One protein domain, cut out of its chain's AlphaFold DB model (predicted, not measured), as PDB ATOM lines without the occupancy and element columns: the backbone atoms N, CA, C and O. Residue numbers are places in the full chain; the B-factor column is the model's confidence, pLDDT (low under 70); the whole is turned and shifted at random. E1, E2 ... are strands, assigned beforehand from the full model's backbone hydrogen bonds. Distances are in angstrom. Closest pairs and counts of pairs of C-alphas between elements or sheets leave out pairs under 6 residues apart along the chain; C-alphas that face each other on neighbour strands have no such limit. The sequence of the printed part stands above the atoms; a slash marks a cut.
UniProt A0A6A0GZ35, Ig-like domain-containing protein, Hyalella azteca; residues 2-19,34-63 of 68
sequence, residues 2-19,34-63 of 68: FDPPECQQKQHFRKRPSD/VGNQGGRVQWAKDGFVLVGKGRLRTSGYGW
ATOM      1  N   PHE A   2       6.357  45.031  27.488       55.66
ATOM      2  CA  PHE A   2       5.074  45.332  26.863       55.66
ATOM      3  C   PHE A   2       4.081  45.388  28.015       55.66
ATOM      4  O   PHE A   2       3.795  44.350  28.612       55.66
ATOM      5  N   ASP A   3       3.630  46.584  28.378       56.41
ATOM      6  CA  ASP A   3       2.423  46.717  29.181       56.41
ATOM      7  C   ASP A   3       1.298  45.987  28.430       56.41
ATOM      8  O   ASP A   3       1.079  46.265  27.244       56.41
ATOM      9  N   PRO A   4       0.647  44.978  29.038       67.25
ATOM     10  CA  PRO A   4      -0.418  44.252  28.367       67.25
ATOM     11  C   PRO A   4      -1.531  45.242  28.000       67.25
ATOM     12  O   PRO A   4      -1.886  46.075  28.839       67.25
ATOM     13  N   PRO A   5      -2.086  45.178  26.771       58.91
ATOM     14  CA  PRO A   5      -3.170  46.060  26.378       58.91
ATOM     15  C   PRO A   5      -4.313  45.838  27.358       58.91
ATOM     16  O   PRO A   5      -4.744  44.703  27.573       58.91
ATOM     17  N   GLU A   6      -4.702  46.935  27.997       56.88
ATOM     18  CA  GLU A   6      -5.709  47.064  29.037       56.88
ATOM     19  C   GLU A   6      -6.712  45.911  29.042       56.88
ATOM     20  O   GLU A   6      -7.423  45.691  28.060       56.88
ATOM     21  N   CYS A   7      -6.761  45.189  30.167       49.69
ATOM     22  CA  CYS A   7      -7.784  44.210  30.513       49.69
ATOM     23  C   CYS A   7      -9.167  44.774  30.174       49.69
ATOM     24  O   CYS A   7      -9.783  45.422  31.021       49.69
ATOM     25  N   GLN A   8      -9.645  44.554  28.946       57.12
ATOM     26  CA  GLN A   8     -10.939  45.034  28.486       57.12
ATOM     27  C   GLN A   8     -11.995  44.344  29.334       57.12
ATOM     28  O   GLN A   8     -12.395  43.205  29.078       57.12
ATOM     29  N   GLN A   9     -12.384  45.002  30.421       67.69
ATOM     30  CA  GLN A   9     -13.340  44.457  31.358       67.69
ATOM     31  C   GLN A   9     -14.651  44.340  30.588       67.69
ATOM     32  O   GLN A   9     -15.244  45.311  30.144       67.69
ATOM     33  N   LYS A  10     -15.095  43.121  30.304       76.62
ATOM     34  CA  LYS A  10     -16.379  42.951  29.627       76.62
ATOM     35  C   LYS A  10     -17.470  43.437  30.578       76.62
ATOM     36  O   LYS A  10     -17.398  43.180  31.786       76.62
ATOM     37  N   GLN A  11     -18.470  44.139  30.041       83.25
ATOM     38  CA  GLN A  11     -19.659  44.445  30.827       83.25
ATOM     39  C   GLN A  11     -20.233  43.131  31.357       83.25
ATOM     40  O   GLN A  11     -20.349  42.145  30.625       83.25
ATOM     41  N   HIS A  12     -20.544  43.097  32.641       84.56
ATOM     42  CA  HIS A  12     -20.998  41.882  33.301       84.56
ATOM     43  C   HIS A  12     -22.069  42.220  34.322       84.56
ATOM     44  O   HIS A  12     -22.107  43.314  34.885       84.56
ATOM     45  N   PHE A  13     -22.936  41.256  34.600       86.75
ATOM     46  CA  PHE A  13     -23.876  41.391  35.698       86.75
ATOM     47  C   PHE A  13     -23.133  41.199  37.016       86.75
ATOM     48  O   PHE A  13     -22.679  40.099  37.317       86.75
ATOM     49  N   ARG A  14     -23.039  42.265  37.813       88.69
ATOM     50  CA  ARG A  14     -22.680  42.165  39.236       88.69
ATOM     51  C   ARG A  14     -23.833  41.565  40.027       88.69
ATOM     52  O   ARG A  14     -23.621  40.736  40.902       88.69
ATOM     53  N   LYS A  15     -25.061  41.945  39.666       87.69
ATOM     54  CA  LYS A  15     -26.289  41.385  40.225       87.69
ATOM     55  C   LYS A  15     -27.286  41.113  39.117       87.69
ATOM     56  O   LYS A  15     -27.715  42.034  38.424       87.69
ATOM     57  N   ARG A  16     -27.646  39.840  38.960       88.12
ATOM     58  CA  ARG A  16     -28.684  39.421  38.016       88.12
ATOM     59  C   ARG A  16     -30.065  39.691  38.623       88.12
ATOM     60  O   ARG A  16     -30.218  39.536  39.838       88.12
ATOM     61  N   PRO A  17     -31.058  40.085  37.812       86.69
ATOM     62  CA  PRO A  17     -32.438  40.105  38.266       86.69
ATOM     63  C   PRO A  17     -32.877  38.681  38.619       86.69
ATOM     64  O   PRO A  17     -32.495  37.726  37.944       86.69
ATOM     65  N   SER A  18     -33.654  38.555  39.688       86.56
ATOM     66  CA  SER A  18     -34.232  37.295  40.153       86.56
ATOM     67  C   SER A  18     -35.745  37.312  39.983       86.56
ATOM     68  O   SER A  18     -36.355  38.383  39.894       86.56
ATOM     69  N   ASP A  19     -36.347  36.130  40.010       87.88
ATOM     70  CA  ASP A  19     -37.795  35.984  40.046       87.88
ATOM     71  C   ASP A  19     -38.392  36.711  41.259       87.88
ATOM     72  O   ASP A  19     -37.829  36.716  42.359       87.88
ATOM     73  N   VAL A  34     -24.878  46.306  36.854       85.81
ATOM     74  CA  VAL A  34     -23.940  46.036  35.759       85.81
ATOM     75  C   VAL A  34     -22.582  46.627  36.120       85.81
ATOM     76  O   VAL A  34     -22.466  47.809  36.431       85.81
ATOM     77  N   GLY A  35     -21.558  45.781  36.106       84.81
ATOM     78  CA  GLY A  35     -20.162  46.175  36.224       84.81
ATOM     79  C   GLY A  35     -19.564  46.453  34.852       84.81
ATOM     80  O   GLY A  35     -19.942  45.818  33.870       84.81
ATOM     81  N   ASN A  36     -18.630  47.403  34.806       84.25
ATOM     82  CA  ASN A  36     -18.016  47.916  33.583       84.25
ATOM     83  C   ASN A  36     -19.035  48.238  32.476       84.25
ATOM     84  O   ASN A  36     -18.973  47.697  31.372       84.25
ATOM     85  N   GLN A  37     -20.027  49.072  32.812       79.81
ATOM     86  CA  GLN A  37     -21.095  49.467  31.896       79.81
ATOM     87  C   GLN A  37     -20.508  50.227  30.697       79.81
ATOM     88  O   GLN A  37     -20.219  51.415  30.784       79.81
ATOM     89  N   GLY A  38     -20.371  49.535  29.565       75.75
ATOM     90  CA  GLY A  38     -19.897  50.122  28.308       75.75
ATOM     91  C   GLY A  38     -21.005  50.728  27.442       75.75
ATOM     92  O   GLY A  38     -20.716  51.278  26.385       75.75
ATOM     93  N   GLY A  39     -22.277  50.618  27.850       75.31
ATOM     94  CA  GLY A  39     -23.417  51.057  27.044       75.31
ATOM     95  C   GLY A  39     -24.734  51.183  27.811       75.31
ATOM     96  O   GLY A  39     -24.804  51.030  29.033       75.31
ATOM     97  N   ARG A  40     -25.814  51.487  27.086       74.62
ATOM     98  CA  ARG A  40     -27.156  51.640  27.668       74.62
ATOM     99  C   ARG A  40     -27.680  50.291  28.169       74.62
ATOM    100  O   ARG A  40     -27.653  49.308  27.438       74.62
ATOM    101  N   VAL A  41     -28.235  50.264  29.381       81.19
ATOM    102  CA  VAL A  41     -28.943  49.078  29.887       81.19
ATOM    103  C   VAL A  41     -30.295  48.942  29.193       81.19
ATOM    104  O   VAL A  41     -31.070  49.899  29.113       81.19
ATOM    105  N   GLN A  42     -30.591  47.731  28.730       82.69
ATOM    106  CA  GLN A  42     -31.879  47.350  28.167       82.69
ATOM    107  C   GLN A  42     -32.492  46.249  29.026       82.69
ATOM    108  O   GLN A  42     -31.808  45.320  29.451       82.69
ATOM    109  N   TRP A  43     -33.790  46.364  29.282       83.25
ATOM    110  CA  TRP A  43     -34.562  45.312  29.928       83.25
ATOM    111  C   TRP A  43     -35.279  44.516  28.849       83.25
ATOM    112  O   TRP A  43     -35.788  45.112  27.905       83.25
ATOM    113  N   ALA A  44     -35.325  43.196  28.978       85.00
ATOM    114  CA  ALA A  44     -36.069  42.333  28.073       85.00
ATOM    115  C   ALA A  44     -36.910  41.339  28.871       85.00
ATOM    116  O   ALA A  44     -36.530  40.942  29.974       85.00
ATOM    117  N   LYS A  45     -38.049  40.948  28.307       83.44
ATOM    118  CA  LYS A  45     -38.912  39.896  28.836       83.44
ATOM    119  C   LYS A  45     -39.331  38.997  27.681       83.44
ATOM    120  O   LYS A  45     -39.728  39.510  26.639       83.44
ATOM    121  N   ASP A  46     -39.204  37.685  27.855       83.88
ATOM    122  CA  ASP A  46     -39.626  36.683  26.866       83.88
ATOM    123  C   ASP A  46     -39.006  36.899  25.465       83.88
ATOM    124  O   ASP A  46     -39.632  36.649  24.443       83.88
ATOM    125  N   GLY A  47     -37.769  37.412  25.414       84.75
ATOM    126  CA  GLY A  47     -37.059  37.729  24.165       84.75
ATOM    127  C   GLY A  47     -37.358  39.112  23.572       84.75
ATOM    128  O   GLY A  47     -36.706  39.510  22.611       84.75
ATOM    129  N   PHE A  48     -38.271  39.886  24.160       84.38
ATOM    130  CA  PHE A  48     -38.641  41.219  23.682       84.38
ATOM    131  C   PHE A  48     -38.049  42.322  24.553       84.38
ATOM    132  O   PHE A  48     -38.177  42.301  25.778       84.38
ATOM    133  N   VAL A  49     -37.436  43.326  23.922       84.88
ATOM    134  CA  VAL A  49     -36.917  44.507  24.622       84.88
ATOM    135  C   VAL A  49     -38.075  45.353  25.141       84.88
ATOM    136  O   VAL A  49     -38.959  45.781  24.400       84.88
ATOM    137  N   LEU A  50     -38.036  45.635  26.434       83.81
ATOM    138  CA  LEU A  50     -38.968  46.505  27.112       83.81
ATOM    139  C   LEU A  50     -38.545  47.965  26.930       83.81
ATOM    140  O   LEU A  50     -37.525  48.417  27.456       83.81
ATOM    141  N   VAL A  51     -39.368  48.722  26.212       77.81
ATOM    142  CA  VAL A  51     -39.220  50.173  26.073       77.81
ATOM    143  C   VAL A  51     -40.123  50.847  27.102       77.81
ATOM    144  O   VAL A  51     -41.302  50.516  27.204       77.81
ATOM    145  N   GLY A  52     -39.579  51.785  27.881       71.69
ATOM    146  CA  GLY A  52     -40.340  52.506  28.904       71.69
ATOM    147  C   GLY A  52     -41.478  53.321  28.286       71.69
ATOM    148  O   GLY A  52     -41.241  54.391  27.730       71.69
ATOM    149  N   LYS A  53     -42.711  52.809  28.368       66.38
ATOM    150  CA  LYS A  53     -43.955  53.488  27.976       66.38
ATOM    151  C   LYS A  53     -45.071  53.117  28.960       66.38
ATOM    152  O   LYS A  53     -45.194  51.962  29.371       66.38
ATOM    153  N   GLY A  54     -45.905  54.091  29.329       72.38
ATOM    154  CA  GLY A  54     -47.062  53.880  30.208       72.38
ATOM    155  C   GLY A  54     -46.690  53.373  31.609       72.38
ATOM    156  O   GLY A  54     -45.998  54.054  32.360       72.38
ATOM    157  N   ARG A  55     -47.172  52.176  31.974       68.31
ATOM    158  CA  ARG A  55     -47.030  51.565  33.314       68.31
ATOM    159  C   ARG A  55     -45.604  51.090  33.632       68.31
ATOM    160  O   ARG A  55     -45.285  50.882  34.800       68.31
ATOM    161  N   LEU A  56     -44.754  50.915  32.619       71.88
ATOM    162  CA  LEU A  56     -43.391  50.428  32.799       71.88
ATOM    163  C   LEU A  56     -42.394  51.586  32.902       71.88
ATOM    164  O   LEU A  56     -42.214  52.352  31.956       71.88
ATOM    165  N   ARG A  57     -41.688  51.649  34.032       74.81
ATOM    166  CA  ARG A  57     -40.559  52.560  34.240       74.81
ATOM    167  C   ARG A  57     -39.270  51.743  34.217       74.81
ATOM    168  O   ARG A  57     -39.050  50.928  35.107       74.81
ATOM    169  N   THR A  58     -38.434  51.944  33.204       68.94
ATOM    170  CA  THR A  58     -37.083  51.373  33.143       68.94
ATOM    171  C   THR A  58     -36.071  52.480  33.429       68.94
ATOM    172  O   THR A  58     -36.112  53.533  32.800       68.94
ATOM    173  N   SER A  59     -35.168  52.267  34.389       66.38
ATOM    174  CA  SER A  59     -34.010  53.148  34.591       66.38
ATOM    175  C   SER A  59     -32.752  52.389  34.196       66.38
ATOM    176  O   SER A  59     -32.443  51.356  34.785       66.38
ATOM    177  N   GLY A  60     -32.071  52.876  33.160       61.62
ATOM    178  CA  GLY A  60     -30.782  52.358  32.680       61.62
ATOM    179  C   GLY A  60     -29.620  53.332  32.882       61.62
ATOM    180  O   GLY A  60     -28.507  53.067  32.434       61.62
ATOM    181  N   TYR A  61     -29.895  54.448  33.550       50.78
ATOM    182  CA  TYR A  61     -28.933  55.439  34.005       50.78
ATOM    183  C   TYR A  61     -28.947  55.397  35.529       50.78
ATOM    184  O   TYR A  61     -29.995  55.118  36.124       50.78
ATOM    185  N   GLY A  62     -27.777  55.586  36.133       44.94
ATOM    186  CA  GLY A  62     -27.565  55.505  37.570       44.94
ATOM    187  C   GLY A  62     -28.669  56.183  38.384       44.94
ATOM    188  O   GLY A  62     -29.156  57.248  38.028       44.94
ATOM    189  N   TRP A  63     -29.048  55.486  39.455       42.12
ATOM    190  CA  TRP A  63     -29.758  55.954  40.642       42.12
ATOM    191  C   TRP A  63     -30.800  57.064  40.433       42.12
ATOM    192  O   TRP A  63     -30.492  58.247  40.502       42.12
TER     193      TRP A  63
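AT A GLANCE: This is residues 2 to 19 and 34 to 63 of the 68 residues of the protein "Ig-like domain-containing protein" of Hyalella azteca (UniProt A0A6A0GZ35). With little regular structure, this is a small two-strand hairpin, E2 and E3, whose tip, residues 44 to 49, sticks out from a loose body of loops, while residues 2 to 7 stick out as a tail that adds to the length. The printed part has 48 residues, 10 of them in named strands, in the order E1, E2, E3, with no named helix; the class is all strand. It is only just extended, close to loose, with a radius of gyration of the C-alphas of 14.8 A and spans of 53 by 21 by 19 A.

IN THESE COORDINATES: E2, residues 43 to 45, begins at C-alpha 43 (-34.562, 45.312, 29.928) and is 7.0 A long. E3, residues 48 to 50, 6.3 A, ends at C-alpha 50 (-38.968, 46.505, 27.112). E1, residues 12 to 15, spans 8.7 A.

HOW THE PARTS SIT: E2 and E3 form an antiparallel hairpin at 134 degrees with a tight link; N 50 and O 43 are 2.7 A apart, within hydrogen-bond range. E1 is apart from both and pairs with no named strand; its residues 12 to 13 pair antiparallel with residues 34 to 35.

THE WHOLE: The farthest C-alphas, of Phe 2 and Gly 54, are 52.9 A apart. Residues 20 to 33 are not printed; C-alphas 19 and 34 are 17.6 A apart. pLDDT is under 70 at residues 2 to 9, 53, 55 and 58 to 63.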